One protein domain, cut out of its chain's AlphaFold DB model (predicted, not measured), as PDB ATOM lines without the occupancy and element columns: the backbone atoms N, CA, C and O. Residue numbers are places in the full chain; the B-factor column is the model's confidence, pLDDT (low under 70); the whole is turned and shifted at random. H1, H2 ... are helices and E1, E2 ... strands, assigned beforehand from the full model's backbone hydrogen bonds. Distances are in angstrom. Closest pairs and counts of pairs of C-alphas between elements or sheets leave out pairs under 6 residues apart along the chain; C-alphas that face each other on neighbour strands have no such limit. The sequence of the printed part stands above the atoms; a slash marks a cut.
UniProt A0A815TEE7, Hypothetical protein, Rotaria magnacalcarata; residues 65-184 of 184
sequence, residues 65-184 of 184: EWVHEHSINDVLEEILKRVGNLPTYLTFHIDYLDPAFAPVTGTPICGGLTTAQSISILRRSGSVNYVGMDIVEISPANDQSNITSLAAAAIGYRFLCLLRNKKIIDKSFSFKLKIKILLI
ATOM      1  N   GLU A  65     -30.991 -47.586 -30.414       85.69
ATOM      2  CA  GLU A  65     -32.390 -47.316 -30.079       85.69
ATOM      3  C   GLU A  65     -32.528 -45.906 -29.498       85.69
ATOM      4  O   GLU A  65     -33.270 -45.091 -30.041       85.69
ATOM      5  N   TRP A  66     -31.692 -45.559 -28.516       89.75
ATOM      6  CA  TRP A  66     -31.635 -44.209 -27.968       89.75
ATOM      7  C   TRP A  66     -31.315 -43.170 -29.048       89.75
ATOM      8  O   TRP A  66     -31.964 -42.131 -29.113       89.75
ATOM      9  N   VAL A  67     -30.350 -43.438 -29.937       89.56
ATOM     10  CA  VAL A  67     -29.997 -42.504 -31.022       89.56
ATOM     11  C   VAL A  67     -31.141 -42.322 -32.028       89.56
ATOM     12  O   VAL A  67     -31.288 -41.228 -32.568       89.56
ATOM     13  N   HIS A  68     -31.947 -43.352 -32.288       88.94
ATOM     14  CA  HIS A  68     -33.123 -43.245 -33.159       88.94
ATOM     15  C   HIS A  68     -34.266 -42.464 -32.506       88.94
ATOM     16  O   HIS A  68     -34.982 -41.745 -33.201       88.94
ATOM     17  N   GLU A  69     -34.424 -42.578 -31.189       94.62
ATOM     18  CA  GLU A  69     -35.455 -41.872 -30.417       94.62
ATOM     19  C   GLU A  69     -35.109 -40.405 -30.125       94.62
ATOM     20  O   GLU A  69     -35.989 -39.623 -29.761       94.62
ATOM     21  N   HIS A  70     -33.844 -40.016 -30.292       93.12
ATOM     22  CA  HIS A  70     -33.353 -38.685 -29.947       93.12
ATOM     23  C   HIS A  70     -32.904 -37.892 -31.171       93.12
ATOM     24  O   HIS A  70     -32.552 -38.416 -32.231       93.12
ATOM     25  N   SER A  71     -32.891 -36.569 -31.029       96.06
ATOM     26  CA  SER A  71     -32.374 -35.711 -32.079       96.06
ATOM     27  C   SER A  71     -30.849 -35.796 -32.148       96.06
ATOM     28  O   SER A  71     -30.143 -36.088 -31.184       96.06
ATOM     29  N   ILE A  72     -30.304 -35.429 -33.306       91.75
ATOM     30  CA  ILE A  72     -28.852 -35.329 -33.488       91.75
ATOM     31  C   ILE A  72     -28.232 -34.320 -32.511       91.75
ATOM     32  O   ILE A  72     -27.078 -34.480 -32.124       91.75
ATOM     33  N   ASN A  73     -28.974 -33.286 -32.107       94.50
ATOM     34  CA  ASN A  73     -28.474 -32.314 -31.140       94.50
ATOM     35  C   ASN A  73     -28.332 -32.940 -29.747       94.50
ATOM     36  O   ASN A  73     -27.304 -32.722 -29.116       94.50
ATOM     37  N   ASP A  74     -29.274 -33.785 -29.327       94.81
ATOM     38  CA  ASP A  74     -29.197 -34.495 -28.043       94.81
ATOM     39  C   ASP A  74     -27.975 -35.423 -28.011       94.81
ATOM     40  O   ASP A  74     -27.197 -35.428 -27.056       94.81
ATOM     41  N   VAL A  75     -27.729 -36.146 -29.111       90.81
ATOM     42  CA  VAL A  75     -26.525 -36.978 -29.277       90.81
ATOM     43  C   VAL A  75     -25.255 -36.135 -29.120       90.81
ATOM     44  O   VAL A  75     -24.313 -36.532 -28.432       90.81
ATOM     45  N   LEU A  76     -25.208 -34.961 -29.753       90.69
ATOM     46  CA  LEU A  76     -24.051 -34.069 -29.688       90.69
ATOM     47  C   LEU A  76     -23.848 -33.478 -28.303       90.69
ATOM     48  O   LEU A  76     -22.704 -33.359 -27.876       90.69
ATOM     49  N   GLU A  77     -24.918 -33.116 -27.605       92.75
ATOM     50  CA  GLU A  77     -24.830 -32.667 -26.222       92.75
ATOM     51  C   GLU A  77     -24.212 -33.740 -25.340       92.75
ATOM     52  O   GLU A  77     -23.303 -33.441 -24.569       92.75
ATOM     53  N   GLU A  78     -24.635 -34.995 -25.483       89.75
ATOM     54  CA  GLU A  78     -24.069 -36.092 -24.702       89.75
ATOM     55  C   GLU A  78     -22.602 -36.360 -25.034       89.75
ATOM     56  O   GLU A  78     -21.790 -36.595 -24.131       89.75
ATOM     57  N   ILE A  79     -22.226 -36.239 -26.308       87.81
ATOM     58  CA  ILE A  79     -20.821 -36.264 -26.717       87.81
ATOM     59  C   ILE A  79     -20.078 -35.104 -26.042       87.81
ATOM     60  O   ILE A  79     -19.104 -35.334 -25.330       87.81
ATOM     61  N   LEU A  80     -20.532 -33.860 -26.186       87.12
ATOM     62  CA  LEU A  80     -19.841 -32.681 -25.657       87.12
ATOM     63  C   LEU A  80     -19.724 -32.693 -24.132       87.12
ATOM     64  O   LEU A  80     -18.636 -32.432 -23.615       87.12
ATOM     65  N   LYS A  81     -20.783 -33.081 -23.415       87.31
ATOM     66  CA  LYS A  81     -20.766 -33.285 -21.957       87.31
ATOM     67  C   LYS A  81     -19.685 -34.286 -21.553       87.31
ATOM     68  O   LYS A  81     -19.013 -34.100 -20.540       87.31
ATOM     69  N   ARG A  82     -19.482 -35.346 -22.344       85.25
ATOM     70  CA  ARG A  82     -18.528 -36.415 -22.022       85.25
ATOM     71  C   ARG A  82     -17.076 -36.079 -22.358       85.25
ATOM     72  O   ARG A  82     -16.176 -36.580 -21.674       85.25
ATOM     73  N   VAL A  83     -16.840 -35.316 -23.423       83.12
ATOM     74  CA  VAL A  83     -15.489 -35.057 -23.960       83.12
ATOM     75  C   VAL A  83     -14.938 -33.697 -23.544       83.12
ATOM     76  O   VAL A  83     -13.727 -33.547 -23.380       83.12
ATOM     77  N   GLY A  84     -15.816 -32.712 -23.344       86.12
ATOM     78  CA  GLY A  84     -15.441 -31.327 -23.084       86.12
ATOM     79  C   GLY A  84     -14.451 -30.795 -24.124       86.12
ATOM     80  O   GLY A  84     -14.600 -31.012 -25.325       86.12
ATOM     81  N   ASN A  85     -13.396 -30.136 -23.644       83.81
ATOM     82  CA  ASN A  85     -12.343 -29.563 -24.493       83.81
ATOM     83  C   ASN A  85     -11.131 -30.495 -24.688       83.81
ATOM     84  O   ASN A  85     -10.099 -30.079 -25.227       83.81
ATOM     85  N   LEU A  86     -11.222 -31.751 -24.239       84.44
ATOM     86  CA  LEU A  86     -10.095 -32.679 -24.263       84.44
ATOM     87  C   LEU A  86      -9.744 -33.117 -25.697       84.44
ATOM     88  O   LEU A  86     -10.646 -33.340 -26.513       84.44
ATOM     89  N   PRO A  87      -8.446 -33.315 -26.001       83.00
ATOM     90  CA  PRO A  87      -8.011 -33.956 -27.236       83.00
ATOM     91  C   PRO A  87      -8.719 -35.301 -27.447       83.00
ATOM     92  O   PRO A  87      -8.666 -36.189 -26.599       83.00
ATOM     93  N   THR A  88      -9.390 -35.443 -28.584       84.31
ATOM     94  CA  THR A  88     -10.349 -36.516 -28.858       84.31
ATOM     95  C   THR A  88      -9.943 -37.296 -30.102       84.31
ATOM     96  O   THR A  88      -9.785 -36.728 -31.180       84.31
ATOM     97  N   TYR A  89      -9.800 -38.613 -29.986       85.19
ATOM     98  CA  TYR A  89      -9.613 -39.499 -31.137       85.19
ATOM     99  C   TYR A  89     -10.930 -40.204 -31.458       85.19
ATOM    100  O   TYR A  89     -11.607 -40.635 -30.531       85.19
ATOM    101  N   LEU A  90     -11.293 -40.320 -32.737       86.69
ATOM    102  CA  LEU A  90     -12.520 -40.995 -33.167       86.69
ATOM    103  C   LEU A  90     -12.195 -42.338 -33.833       86.69
ATOM    104  O   LEU A  90     -11.464 -42.388 -34.811       86.69
ATOM    105  N   THR A  91     -12.769 -43.434 -33.359       85.62
ATOM    106  CA  THR A  91     -12.752 -44.702 -34.102       85.62
ATOM    107  C   THR A  91     -14.153 -44.957 -34.629       85.62
ATOM    108  O   THR A  91     -15.084 -45.115 -33.847       85.62
ATOM    109  N   PHE A  92     -14.311 -44.951 -35.950       89.38
ATOM    110  CA  PHE A  92     -15.585 -45.178 -36.618       89.38
ATOM    111  C   PHE A  92     -15.660 -46.625 -37.111       89.38
ATOM    112  O   PHE A  92     -14.988 -47.002 -38.067       89.38
ATOM    113  N   HIS A  93     -16.483 -47.432 -36.456       88.75
ATOM    114  CA  HIS A  93     -16.818 -48.777 -36.908       88.75
ATOM    115  C   HIS A  93     -17.876 -48.703 -38.016       88.75
ATOM    116  O   HIS A  93     -18.924 -48.087 -37.820       88.75
ATOM    117  N   ILE A  94     -17.606 -49.284 -39.190       89.12
ATOM    118  CA  ILE A  94     -18.562 -49.232 -40.308       89.12
ATOM    119  C   ILE A  94     -19.791 -50.118 -40.063       89.12
ATOM    120  O   ILE A  94     -20.865 -49.799 -40.564       89.12
ATOM    121  N   ASP A  95     -19.647 -51.166 -39.242       85.56
ATOM    122  CA  ASP A  95     -20.727 -52.077 -38.829       85.56
ATOM    123  C   ASP A  95     -21.791 -51.434 -37.927       85.56
ATOM    124  O   ASP A  95     -22.824 -52.045 -37.662       85.56
ATOM    125  N   TYR A  96     -21.581 -50.185 -37.499       85.12
ATOM    126  CA  TYR A  96     -22.613 -49.397 -36.835       85.12
ATOM    127  C   TYR A  96     -23.707 -48.913 -37.799       85.12
ATOM    128  O   TYR A  96     -24.838 -48.615 -37.397       85.12
ATOM    129  N   LEU A  97     -23.374 -48.794 -39.082       92.00
ATOM    130  CA  LEU A  97     -24.379 -48.489 -40.083       92.00
ATOM    131  C   LEU A  97     -25.266 -49.710 -40.294       92.00
ATOM    132  O   LEU A  97     -24.803 -50.849 -40.254       92.00
ATOM    133  N   ASP A  98     -26.545 -49.458 -40.557       93.56
ATOM    134  CA  ASP A  98     -27.452 -50.533 -40.934       93.56
ATOM    135  C   ASP A  98     -26.898 -51.267 -42.176       93.56
ATOM    136  O   ASP A  98     -26.331 -50.613 -43.062       93.56
ATOM    137  N   PRO A  99     -27.050 -52.600 -42.284       93.19
ATOM    138  CA  PRO A  99     -26.594 -53.370 -43.438       93.19
ATOM    139  C   PRO A  99     -27.142 -52.868 -44.779       93.19
ATOM    140  O   PRO A  99     -26.519 -53.112 -45.808       93.19
ATOM    141  N   ALA A 100     -28.247 -52.114 -44.799       94.69
ATOM    142  CA  ALA A 100     -28.707 -51.397 -45.988       94.69
ATOM    143  C   ALA A 100     -27.674 -50.386 -46.533       94.69
ATOM    144  O   ALA A 100     -27.688 -50.063 -47.720       94.69
ATOM    145  N   PHE A 101     -26.771 -49.891 -45.684       94.56
ATOM    146  CA  PHE A 101     -25.740 -48.905 -46.015       94.56
ATOM    147  C   PHE A 101     -24.302 -49.405 -45.823       94.56
ATOM    148  O   PHE A 101     -23.383 -48.835 -46.408       94.56
ATOM    149  N   ALA A 102     -24.097 -50.445 -45.016       92.56
ATOM    150  CA  ALA A 102     -22.812 -51.121 -44.847       92.56
ATOM    151  C   ALA A 102     -22.992 -52.650 -44.851       92.56
ATOM    152  O   ALA A 102     -22.771 -53.306 -43.832       92.56
ATOM    153  N   PRO A 103     -23.408 -53.246 -45.984       92.19
ATOM    154  CA  PRO A 103     -23.691 -54.680 -46.049       92.19
ATOM    155  C   PRO A 103     -22.449 -55.555 -45.843       92.19
ATOM    156  O   PRO A 103     -22.572 -56.722 -45.478       92.19
ATOM    157  N   VAL A 104     -21.253 -55.016 -46.100       88.56
ATOM    158  CA  VAL A 104     -20.011 -55.789 -46.155       88.56
ATOM    159  C   VAL A 104     -19.081 -55.401 -45.016       88.56
ATOM    160  O   VAL A 104     -18.183 -54.566 -45.141       88.56
ATOM    161  N   THR A 105     -19.309 -56.063 -43.890       85.69
ATOM    162  CA  THR A 105     -18.542 -55.913 -42.660       85.69
ATOM    163  C   THR A 105     -18.513 -57.235 -41.885       85.69
ATOM    164  O   THR A 105     -19.164 -58.205 -42.271       85.69
ATOM    165  N   GLY A 106     -17.738 -57.304 -40.805       79.00
ATOM    166  CA  GLY A 106     -17.447 -58.543 -40.083       79.00
ATOM    167  C   GLY A 106     -18.606 -58.986 -39.209       79.00
ATOM    168  O   GLY A 106     -18.716 -60.159 -38.859       79.00
ATOM    169  N   THR A 107     -19.479 -58.055 -38.829       83.06
ATOM    170  CA  THR A 107     -20.647 -58.335 -37.994       83.06
ATOM    171  C   THR A 107     -21.800 -57.390 -38.360       83.06
ATOM    172  O   THR A 107     -22.078 -56.461 -37.609       83.06
ATOM    173  N   PRO A 108     -22.471 -57.581 -39.514       83.62
ATOM    174  CA  PRO A 108     -23.600 -56.738 -39.906       83.62
ATOM    175  C   PRO A 108     -24.773 -56.925 -38.934       83.62
ATOM    176  O   PRO A 108     -25.155 -58.058 -38.627       83.62
ATOM    177  N   ILE A 109     -25.348 -55.823 -38.443       81.31
ATOM    178  CA  ILE A 109     -26.433 -55.841 -37.448       81.31
ATOM    179  C   ILE A 109     -27.567 -54.916 -37.898       81.31
ATOM    180  O   ILE A 109     -27.379 -53.711 -38.029       81.31
ATOM    181  N   CYS A 110     -28.754 -55.485 -38.116       89.12
ATOM    182  CA  CYS A 110     -29.945 -54.729 -38.510       89.12
ATOM    183  C   CYS A 110     -30.381 -53.728 -37.432       89.12
ATOM    184  O   CYS A 110     -30.275 -54.007 -36.237       89.12
ATOM    185  N   GLY A 111     -30.947 -52.602 -37.867       86.75
ATOM    186  CA  GLY A 111     -31.392 -51.512 -36.999       86.75
ATOM    187  C   GLY A 111     -30.303 -50.483 -36.700       86.75
ATOM    188  O   GLY A 111     -30.509 -49.641 -35.829       86.75
ATOM    189  N   GLY A 112     -29.167 -50.544 -37.405       90.19
ATOM    190  CA  GLY A 112     -28.070 -49.578 -37.317       90.19
ATOM    191  C   GLY A 112     -28.464 -48.169 -37.781       90.19
ATOM    192  O   GLY A 112     -29.610 -47.898 -38.149       90.19
ATOM    193  N   LEU A 113     -27.506 -47.239 -37.803       93.12
ATOM    194  CA  LEU A 113     -27.786 -45.913 -38.362       93.12
ATOM    195  C   LEU A 113     -27.785 -45.899 -39.877       93.12
ATOM    196  O   LEU A 113     -27.040 -46.607 -40.552       93.12
ATOM    197  N   THR A 114     -28.515 -44.930 -40.407       94.69
ATOM    198  CA  THR A 114     -28.303 -44.487 -41.776       94.69
ATOM    199  C   THR A 114     -26.958 -43.766 -41.919       94.69
ATOM    200  O   THR A 114     -26.499 -43.042 -41.024       94.69
ATOM    201  N   THR A 115     -26.344 -43.856 -43.103       94.12
ATOM    202  CA  THR A 115     -25.152 -43.051 -43.436       94.12
ATOM    203  C   THR A 115     -25.420 -41.552 -43.275       94.12
ATOM    204  O   THR A 115     -24.537 -40.794 -42.871       94.12
ATOM    205  N   ALA A 116     -26.652 -41.109 -43.548       94.50
ATOM    206  CA  ALA A 116     -27.057 -39.714 -43.420       94.50
ATOM    207  C   ALA A 116     -27.036 -39.221 -41.962       94.50
ATOM    208  O   ALA A 116     -26.486 -38.146 -41.700       94.50
ATOM    209  N   GLN A 117     -27.568 -40.004 -41.014       93.06
ATOM    210  CA  GLN A 117     -27.500 -39.686 -39.581       93.06
ATOM    211  C   GLN A 117     -26.042 -39.574 -39.121       93.06
ATOM    212  O   GLN A 117     -25.662 -38.551 -38.549       93.06
ATOM    213  N   SER A 118     -25.203 -40.556 -39.463       93.88
ATOM    214  CA  SER A 118     -23.776 -40.560 -39.108       93.88
ATOM    215  C   SER A 118     -23.025 -39.344 -39.661       93.88
ATOM    216  O   SER A 118     -22.290 -38.673 -38.933       93.88
ATOM    217  N   ILE A 119     -23.252 -38.993 -40.932       93.94
ATOM    218  CA  ILE A 119     -22.677 -37.785 -41.541       93.94
ATOM    219  C   ILE A 119     -23.167 -36.521 -40.834       93.94
ATOM    220  O   ILE A 119     -22.390 -35.583 -40.661       93.94
ATOM    221  N   SER A 120     -24.441 -36.454 -40.455       93.62
ATOM    222  CA  SER A 120     -25.013 -35.274 -39.808       93.62
ATOM    223  C   SER A 120     -24.472 -35.078 -38.387       93.62
ATOM    224  O   SER A 120     -24.074 -33.959 -38.057       93.62
ATOM    225  N   ILE A 121     -24.341 -36.153 -37.600       93.19
ATOM    226  CA  ILE A 121     -23.655 -36.136 -36.296       93.19
ATOM    227  C   ILE A 121     -22.231 -35.606 -36.479       93.19
ATOM    228  O   ILE A 121     -21.847 -34.621 -35.852       93.19
ATOM    229  N   LEU A 122     -21.471 -36.189 -37.411       92.50
ATOM    230  CA  LEU A 122     -20.090 -35.790 -37.656       92.50
ATOM    231  C   LEU A 122     -19.987 -34.321 -38.092       92.50
ATOM    232  O   LEU A 122     -19.222 -33.545 -37.536       92.50
ATOM    233  N   ARG A 123     -20.802 -33.877 -39.053       91.25
ATOM    234  CA  ARG A 123     -20.781 -32.484 -39.538       91.25
ATOM    235  C   ARG A 123     -21.042 -31.459 -38.438       91.25
ATOM    236  O   ARG A 123     -20.530 -30.345 -38.531       91.25
ATOM    237  N   ARG A 124     -21.858 -31.808 -37.447       92.44
ATOM    238  CA  ARG A 124     -22.243 -30.921 -36.348       92.44
ATOM    239  C   ARG A 124     -21.332 -31.050 -35.124       92.44
ATOM    240  O   ARG A 124     -21.369 -30.178 -34.266       92.44
ATOM    241  N   SER A 125     -20.447 -32.045 -35.070       91.00
ATOM    242  CA  SER A 125     -19.479 -32.217 -33.979       91.00
ATOM    243  C   SER A 125     -18.217 -31.351 -34.121       91.00
ATOM    244  O   SER A 125     -17.192 -31.623 -33.500       91.00
ATOM    245  N   GLY A 126     -18.263 -30.274 -34.915       89.50
ATOM    246  CA  GLY A 126     -17.103 -29.420 -35.201       89.50
ATOM    247  C   GLY A 126     -16.484 -28.726 -33.981       89.50
ATOM    248  O   GLY A 126     -15.317 -28.341 -34.037       89.50
ATOM    249  N   SER A 127     -17.214 -28.598 -32.872       89.56
ATOM    250  CA  SER A 127     -16.683 -28.090 -31.600       89.56
ATOM    251  C   SER A 127     -15.738 -29.081 -30.906       89.56
ATOM    252  O   SER A 127     -14.816 -28.656 -30.212       89.56
ATOM    253  N   VAL A 128     -15.871 -30.389 -31.154       87.88
ATOM    254  CA  VAL A 128     -15.038 -31.432 -30.532       87.88
ATOM    255  C   VAL A 128     -13.575 -31.290 -30.952       87.88
ATOM    256  O   VAL A 128     -13.255 -31.145 -32.135       87.88
ATOM    257  N   ASN A 129     -12.648 -31.347 -29.992       85.12
ATOM    258  CA  ASN A 129     -11.205 -31.223 -30.226       85.12
ATOM    259  C   ASN A 129     -10.586 -32.498 -30.832       85.12
ATOM    260  O   ASN A 129      -9.825 -33.209 -30.180       85.12
ATOM    261  N   TYR A 130     -10.937 -32.810 -32.081       85.81
ATOM    262  CA  TYR A 130     -10.433 -33.991 -32.777       85.81
ATOM    263  C   TYR A 130      -8.928 -33.926 -33.069       85.81
ATOM    264  O   TYR A 130      -8.456 -32.986 -33.706       85.81
ATOM    265  N   VAL A 131      -8.195 -34.977 -32.693       82.25
ATOM    266  CA  VAL A 131      -6.761 -35.157 -32.993       82.25
ATOM    267  C   VAL A 131      -6.476 -36.237 -34.042       82.25
ATOM    268  O   VAL A 131      -5.350 -36.339 -34.526       82.25
ATOM    269  N   GLY A 132      -7.483 -37.029 -34.420       82.25
ATOM    270  CA  GLY A 132      -7.381 -38.062 -35.454       82.25
ATOM    271  C   GLY A 132      -8.639 -38.929 -35.548       82.25
ATOM    272  O   GLY A 132      -9.521 -38.822 -34.690       82.25
ATOM    273  N   MET A 133      -8.723 -39.755 -36.598       85.94
ATOM    274  CA  MET A 133      -9.822 -40.702 -36.778       85.94
ATOM    275  C   MET A 133      -9.432 -41.936 -37.594       85.94
ATOM    276  O   MET A 133      -8.932 -41.781 -38.702       85.94
ATOM    277  N   ASP A 134      -9.813 -43.123 -37.125       84.12
ATOM    278  CA  ASP A 134      -9.774 -44.366 -37.911       84.12
ATOM    279  C   ASP A 134     -11.173 -44.789 -38.374       84.12
ATOM    280  O   ASP A 134     -12.151 -44.538 -37.671       84.12
ATOM    281  N   ILE A 135     -11.259 -45.462 -39.527       87.88
ATOM    282  CA  ILE A 135     -12.486 -46.122 -40.001       87.88
ATOM    283  C   ILE A 135     -12.186 -47.611 -40.145       87.88
ATOM    284  O   ILE A 135     -11.270 -47.987 -40.870       87.88
ATOM    285  N   VAL A 136     -12.917 -48.467 -39.447       86.38
ATOM    286  CA  VAL A 136     -12.567 -49.886 -39.283       86.38
ATOM    287  C   VAL A 136     -13.704 -50.814 -39.711       86.38
ATOM    288  O   VAL A 136     -14.830 -50.359 -39.912       86.38
ATOM    289  N   GLU A 137     -13.387 -52.108 -39.841       86.88
ATOM    290  CA  GLU A 137     -14.317 -53.201 -40.184       86.88
ATOM    291  C   GLU A 137     -14.852 -53.166 -41.626       86.88
ATOM    292  O   GLU A 137     -15.963 -53.613 -41.907       86.88
ATOM    293  N   ILE A 138     -14.067 -52.644 -42.570       86.19
ATOM    294  CA  ILE A 138     -14.452 -52.597 -43.988       86.19
ATOM    295  C   ILE A 138     -13.814 -53.783 -44.709       86.19
ATOM    296  O   ILE A 138     -12.610 -53.993 -44.575       86.19
ATOM    297  N   SER A 139     -14.570 -54.509 -45.536       86.19
ATOM    298  CA  SER A 139     -14.017 -55.558 -46.407       86.19
ATOM    299  C   SER A 139     -14.228 -55.220 -47.896       86.19
ATOM    300  O   SER A 139     -15.178 -55.696 -48.514       86.19
ATOM    301  N   PRO A 140     -13.357 -54.398 -48.522       83.12
ATOM    302  CA  PRO A 140     -13.502 -53.946 -49.909       83.12
ATOM    303  C   PRO A 140     -13.480 -55.089 -50.922       83.12
ATOM    304  O   PRO A 140     -14.167 -55.023 -51.932       83.12
ATOM    305  N   ALA A 141     -12.720 -56.155 -50.650       83.50
ATOM    306  CA  ALA A 141     -12.659 -57.322 -51.531       83.50
ATOM    307  C   ALA A 141     -14.023 -58.019 -51.676       83.50
ATOM    308  O   ALA A 141     -14.304 -58.620 -52.710       83.50
ATOM    309  N   ASN A 142     -14.869 -57.903 -50.652       83.50
ATOM    310  CA  ASN A 142     -16.193 -58.506 -50.605       83.50
ATOM    311  C   ASN A 142     -17.304 -57.507 -50.989       83.50
ATOM    312  O   ASN A 142     -18.453 -57.903 -51.175       83.50
ATOM    313  N   ASP A 143     -16.981 -56.217 -51.136       87.06
ATOM    314  CA  ASP A 143     -17.927 -55.130 -51.405       87.06
ATOM    315  C   ASP A 143     -18.135 -54.916 -52.908       87.06
ATOM    316  O   ASP A 143     -17.773 -53.893 -53.480       87.06
ATOM    317  N   GLN A 144     -18.741 -55.909 -53.563       86.88
ATOM    318  CA  GLN A 144     -18.923 -55.935 -55.022       86.88
ATOM    319  C   GLN A 144     -19.687 -54.718 -55.570       86.88
ATOM    320  O   GLN A 144     -19.440 -54.282 -56.691       86.88
ATOM    321  N   SER A 145     -20.606 -54.161 -54.777       90.44
ATOM    322  CA  SER A 145     -21.392 -52.971 -55.139       90.44
ATOM    323  C   SER A 145     -20.786 -51.661 -54.615       90.44
ATOM    324  O   SER A 145     -21.364 -50.597 -54.830       90.44
ATOM    325  N   ASN A 146     -19.632 -51.717 -53.940       91.88
ATOM    326  CA  ASN A 146     -18.929 -50.585 -53.324       91.88
ATOM    327  C   ASN A 146     -19.775 -49.756 -52.340       91.88
ATOM    328  O   ASN A 146     -19.452 -48.596 -52.076       91.88
ATOM    329  N   ILE A 147     -20.858 -50.314 -51.797       94.25
ATOM    330  CA  ILE A 147     -21.803 -49.574 -50.949       94.25
ATOM    331  C   ILE A 147     -21.115 -49.200 -49.632       94.25
ATOM    332  O   ILE A 147     -21.105 -48.032 -49.233       94.25
ATOM    333  N   THR A 148     -20.466 -50.178 -49.001       93.50
ATOM    334  CA  THR A 148     -19.799 -50.000 -47.702       93.50
ATOM    335  C   THR A 148     -18.579 -49.090 -47.834       93.50
ATOM    336  O   THR A 148     -18.359 -48.178 -47.035       93.50
ATOM    337  N   SER A 149     -17.804 -49.298 -48.895       92.62
ATOM    338  CA  SER A 149     -16.607 -48.534 -49.227       92.62
ATOM    339  C   SER A 149     -16.948 -47.077 -49.538       92.62
ATOM    340  O   SER A 149     -16.243 -46.170 -49.090       92.62
ATOM    341  N   LEU A 150     -18.058 -46.825 -50.239       94.19
ATOM    342  CA  LEU A 150     -18.549 -45.475 -50.505       94.19
ATOM    343  C   LEU A 150     -19.020 -44.781 -49.221       94.19
ATOM    344  O   LEU A 150     -18.695 -43.609 -49.013       94.19
ATOM    345  N   ALA A 151     -19.734 -45.486 -48.338       94.38
ATOM    346  CA  ALA A 151     -20.143 -44.947 -47.042       94.38
ATOM    347  C   ALA A 151     -18.921 -44.547 -46.194       94.38
ATOM    348  O   ALA A 151     -18.845 -43.418 -45.700       94.38
ATOM    349  N   ALA A 152     -17.919 -45.427 -46.106       92.44
ATOM    350  CA  ALA A 152     -16.663 -45.157 -45.414       92.44
ATOM    351  C   ALA A 152     -15.911 -43.955 -46.008       92.44
ATOM    352  O   ALA A 152     -15.479 -43.061 -45.274       92.44
ATOM    353  N   ALA A 153     -15.793 -43.888 -47.337       92.75
ATOM    354  CA  ALA A 153     -15.156 -42.769 -48.026       92.75
ATOM    355  C   ALA A 153     -15.885 -41.445 -47.751       92.75
ATOM    356  O   ALA A 153     -15.242 -40.427 -47.481       92.75
ATOM    357  N   ALA A 154     -17.221 -41.457 -47.753       94.25
ATOM    358  CA  ALA A 154     -18.026 -40.286 -47.436       94.25
ATOM    359  C   ALA A 154     -17.784 -39.807 -45.997       94.25
ATOM    360  O   ALA A 154     -17.561 -38.614 -45.783       94.25
ATOM    361  N   ILE A 155     -17.761 -40.711 -45.016       93.50
ATOM    362  CA  ILE A 155     -17.463 -40.383 -43.611       93.50
ATOM    363  C   ILE A 155     -16.050 -39.805 -43.473       93.50
ATOM    364  O   ILE A 155     -15.875 -38.730 -42.890       93.50
ATOM    365  N   GLY A 156     -15.054 -40.454 -44.083       92.69
ATOM    366  CA  GLY A 156     -13.667 -39.982 -44.119       92.69
ATOM    367  C   GLY A 156     -13.546 -38.571 -44.689       92.69
ATOM    368  O   GLY A 156     -12.956 -37.686 -44.068       92.69
ATOM    369  N   TYR A 157     -14.183 -38.320 -45.832       93.69
ATOM    370  CA  TYR A 157     -14.217 -37.001 -46.460       93.69
ATOM    371  C   TYR A 157     -14.861 -35.935 -45.561       93.69
ATOM    372  O   TYR A 157     -14.361 -34.809 -45.463       93.69
ATOM    373  N   ARG A 158     -15.954 -36.268 -44.865       93.56
ATOM    374  CA  ARG A 158     -16.614 -35.335 -43.938       93.56
ATOM    375  C   ARG A 158     -15.731 -35.002 -42.744       93.56
ATOM    376  O   ARG A 158     -15.660 -33.829 -42.380       93.56
ATOM    377  N   PHE A 159     -15.002 -35.975 -42.206       92.25
ATOM    378  CA  PHE A 159     -14.021 -35.719 -41.155       92.25
ATOM    379  C   PHE A 159     -12.903 -34.780 -41.629       92.25
ATOM    380  O   PHE A 159     -12.576 -33.809 -40.949       92.25
ATOM    381  N   LEU A 160     -12.375 -34.986 -42.841       91.81
ATOM    382  CA  LEU A 160     -11.384 -34.078 -43.431       91.81
ATOM    383  C   LEU A 160     -11.914 -32.647 -43.566       91.81
ATOM    384  O   LEU A 160     -11.198 -31.692 -43.265       91.81
ATOM    385  N   CYS A 161     -13.174 -32.486 -43.974       92.31
ATOM    386  CA  CYS A 161     -13.812 -31.172 -44.053       92.31
ATOM    387  C   CYS A 161     -13.879 -30.476 -42.685       92.31
ATOM    388  O   CYS A 161     -13.634 -29.272 -42.616       92.31
ATOM    389  N   LEU A 162     -14.168 -31.208 -41.603       90.31
ATOM    390  CA  LEU A 162     -14.159 -30.652 -40.244       90.31
ATOM    391  C   LEU A 162     -12.773 -30.148 -39.851       90.31
ATOM    392  O   LEU A 162     -12.633 -29.015 -39.393       90.31
ATOM    393  N   LEU A 163     -11.743 -30.969 -40.064       88.12
ATOM    394  CA  LEU A 163     -10.368 -30.604 -39.725       88.12
ATOM    395  C   LEU A 163      -9.880 -29.411 -40.548       88.12
ATOM    396  O   LEU A 163      -9.231 -28.511 -40.013       88.12
ATOM    397  N   ARG A 164     -10.238 -29.358 -41.835       89.69
ATOM    398  CA  ARG A 164      -9.982 -28.193 -42.689       89.69
ATOM    399  C   ARG A 164     -10.639 -26.942 -42.116       89.69
ATOM    400  O   ARG A 164      -9.976 -25.916 -42.020       89.69
ATOM    401  N   ASN A 165     -11.916 -27.011 -41.739       88.38
ATOM    402  CA  ASN A 165     -12.629 -25.860 -41.185       88.38
ATOM    403  C   ASN A 165     -11.968 -25.368 -39.886       88.38
ATOM    404  O   ASN A 165     -11.790 -24.164 -39.728       88.38
ATOM    405  N   LYS A 166     -11.506 -26.279 -39.017       84.69
ATOM    406  CA  LYS A 166     -10.702 -25.913 -37.841       84.69
ATOM    407  C   LYS A 166      -9.403 -25.213 -38.211       84.69
ATOM    408  O   LYS A 166      -9.112 -24.170 -37.648       84.69
ATOM    409  N   LYS A 167      -8.664 -25.736 -39.191       84.56
ATOM    410  CA  LYS A 167      -7.404 -25.139 -39.655       84.56
ATOM    411  C   LYS A 167      -7.577 -23.752 -40.288       84.56
ATOM    412  O   LYS A 167      -6.667 -22.930 -40.238       84.56
ATOM    413  N   ILE A 168      -8.720 -23.497 -40.925       87.69
ATOM    414  CA  ILE A 168      -9.042 -22.171 -41.474       87.69
ATOM    415  C   ILE A 168      -9.237 -21.158 -40.339       87.69
ATOM    416  O   ILE A 168      -8.761 -20.032 -40.454       87.69
ATOM    417  N   ILE A 169      -9.912 -21.567 -39.261       85.62
ATOM    418  CA  ILE A 169     -10.183 -20.726 -38.084       85.62
ATOM    419  C   ILE A 169      -8.910 -20.531 -37.247       85.62
ATOM    420  O   ILE A 169      -8.602 -19.418 -36.839       85.62
ATOM    421  N   ASP A 170      -8.154 -21.604 -37.029       83.00
ATOM    422  CA  ASP A 170      -6.906 -21.621 -36.274       83.00
ATOM    423  C   ASP A 170      -5.770 -22.164 -37.150       83.00
ATOM    424  O   ASP A 170      -5.620 -23.372 -37.348       83.00
ATOM    425  N   LYS A 171      -4.928 -21.261 -37.662       80.12
ATOM    426  CA  LYS A 171      -3.792 -21.636 -38.517       80.12
ATOM    427  C   LYS A 171      -2.688 -22.395 -37.780       80.12
ATOM    428  O   LYS A 171      -1.870 -23.031 -38.447       80.12
ATOM    429  N   SER A 172      -2.654 -22.337 -36.448       77.44
ATOM    430  CA  SER A 172      -1.710 -23.107 -35.632       77.44
ATOM    431  C   SER A 172      -2.132 -24.571 -35.477       77.44
ATOM    432  O   SER A 172      -1.299 -25.427 -35.166       77.44
ATOM    433  N   PHE A 173      -3.400 -24.882 -35.773       77.19
ATOM    434  CA  PHE A 173      -3.935 -26.233 -35.713       77.19
ATOM    435  C   PHE A 173      -3.223 -27.160 -36.705       77.19
ATOM    436  O   PHE A 173      -3.295 -27.017 -37.933       77.19
ATOM    437  N   SER A 174      -2.559 -28.168 -36.149       65.19
ATOM    438  CA  SER A 174      -1.893 -29.232 -36.886       65.19
ATOM    439  C   SER A 174      -2.440 -30.571 -36.422       65.19
ATOM    440  O   SER A 174      -2.518 -30.845 -35.227       65.19
ATOM    441  N   PHE A 175      -2.815 -31.419 -37.373       65.62
ATOM    442  CA  PHE A 175      -3.290 -32.767 -37.097       65.62
ATOM    443  C   PHE A 175      -2.413 -33.770 -37.838       65.62
ATOM    444  O   PHE A 175      -2.025 -33.558 -38.988       65.62
ATOM    445  N   LYS A 176      -2.122 -34.899 -37.190       56.16
ATOM    446  CA  LYS A 176      -1.583 -36.070 -37.884       56.16
ATOM    447  C   LYS A 176      -2.761 -36.911 -38.328       56.16
ATOM    448  O   LYS A 176      -3.322 -37.666 -37.539       56.16
ATOM    449  N   LEU A 177      -3.129 -36.766 -39.597       55.78
ATOM    450  CA  LEU A 177      -4.120 -37.638 -40.201       55.78
ATOM    451  C   LEU A 177      -3.576 -39.064 -40.209       55.78
ATOM    452  O   LEU A 177      -2.637 -39.383 -40.937       55.78
ATOM    453  N   LYS A 178      -4.176 -39.920 -39.399       56.47
ATOM    454  CA  LYS A 178      -4.083 -41.362 -39.563       56.47
ATOM    455  C   LYS A 178      -5.491 -41.817 -39.852       56.47
ATOM    456  O   LYS A 178      -6.255 -41.931 -38.917       56.47
ATOM    457  N   ILE A 179      -5.828 -41.969 -41.131       54.22
ATOM    458  CA  ILE A 179      -6.988 -42.768 -41.520       54.22
ATOM    459  C   ILE A 179      -6.430 -44.157 -41.747       54.22
ATOM    460  O   ILE A 179      -5.789 -44.417 -42.768       54.22
ATOM    461  N   LYS A 180      -6.604 -45.035 -40.768       57.69
ATOM    462  CA  LYS A 180      -6.351 -46.450 -40.965       57.69
ATOM    463  C   LYS A 180      -7.668 -47.105 -41.342       57.69
ATOM    464  O   LYS A 180      -8.573 -47.156 -40.520       57.69
ATOM    465  N   ILE A 181      -7.747 -47.586 -42.580       59.56
ATOM    466  CA  ILE A 181      -8.789 -48.525 -42.991       59.56
ATOM    467  C   ILE A 181      -8.329 -49.897 -42.527       59.56
ATOM    468  O   ILE A 181      -7.334 -50.423 -43.035       59.56
ATOM    469  N   LEU A 182      -8.986 -50.429 -41.498       60.81
ATOM    470  CA  LEU A 182      -8.709 -51.785 -41.052       60.81
ATOM    471  C   LEU A 182      -9.586 -52.746 -41.844       60.81
ATOM    472  O   LEU A 182     -10.812 -52.687 -41.760       60.81
ATOM    473  N   LEU A 183      -8.907 -53.572 -42.634       65.62
ATOM    474  CA  LEU A 183      -9.518 -54.605 -43.447       65.62
ATOM    475  C   LEU A 183      -9.737 -55.851 -42.601       65.62
ATOM    476  O   LEU A 183      -8.845 -56.247 -41.844       65.62
ATOM    477  N   ILE A 184     -10.903 -56.447 -42.782       61.44
ATOM    478  CA  ILE A 184     -11.295 -57.745 -42.235       61.44
ATOM    479  C   ILE A 184     -11.555 -58.746 -43.352       61.44
ATOM    480  O   ILE A 184     -12.011 -58.322 -44.447       61.44
TER     481      ILE A 184
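This is residues 65 to 184 of the 184 residues of the protein "Hypothetical protein" of Rotaria magnacalcarata (UniProt A0A815TEE7). A small sheet of three parallel strands, E1, E2, E3, forms a wall with the long helix H4 over one face and no named helix on the other. H3 packs side by side with H4, and the short helices H1 and H2 lie farthest from the middle, with the first turns of H2 packing on H3. The 120 printed residues hold four named helices and three named strands, in the order H1 H2 E1 H3 E2 H4 E3, class mixed. The whole is compact, radius of gyration of the C-alphas 14.7 A, and only just flat, spanning 42 by 32 by 18 A.

Inner strand E2, residues 130 to 138, is parallel to edge strand E1, residues 88 to 93, at 13 degrees, with N 92 and O 134 2.8 A apart. E2 is parallel to edge strand E3, residues 181 to 183, at 23 degrees, with N 137 and O 182 3.3 A apart. H4, residues 147 to 169, is on the sheet in two layers, a helix on one face, at a height of 10.2 A; it lies over E2 and along the strands, at 5 degrees on the local plane. The closest C-alphas of E2 and H4, Ile 135 and Ala 152, are 6.9 A apart. H3, residues 115 to 124, is not on the sheet but touches H4 at a shallow tilt of 9 degrees, the same way; the closest C-alphas, Ile 119 and Ile 155, are 6.2 A apart. E1, H3, E2 and E2, H4, E3 are strand-helix-strand units, parallel neighbour strands joined through a helix, with right-handed crossovers. H2, residues 72 to 83, touches H3 with residues 72 to 76 alone, at a steep tilt of 55 degrees, the closest C-alphas, Ile 72 and Ile 121, being 6.0 A apart. H1, residues 65 to 69, is close to H2 but not clearly touching, at 6.8 A between the C-alphas of Val 67 and Val 75. In H1, H2, H3 and H4 every O i to N i+4 pair is within hydrogen-bond range.

H1 begins at C-alpha 65, (-32.390, -47.316, -30.079), and E3 ends at C-alpha 183, (-9.518, -54.605, -43.447). First to last C-alpha, H4 measures 33.7 A, E2 22.1 A, H2 16.4 A, E1 16.0 A and H3 14.3 A.

The C-alphas farthest apart, Cys 110 and Ser 172, are 42.5 A apart. The printed part has no cut. The links E1 to H3, residues 94 to 114, and H4 to E3 are long. Residues 174 to 184, E3 among them, have pLDDT under 70.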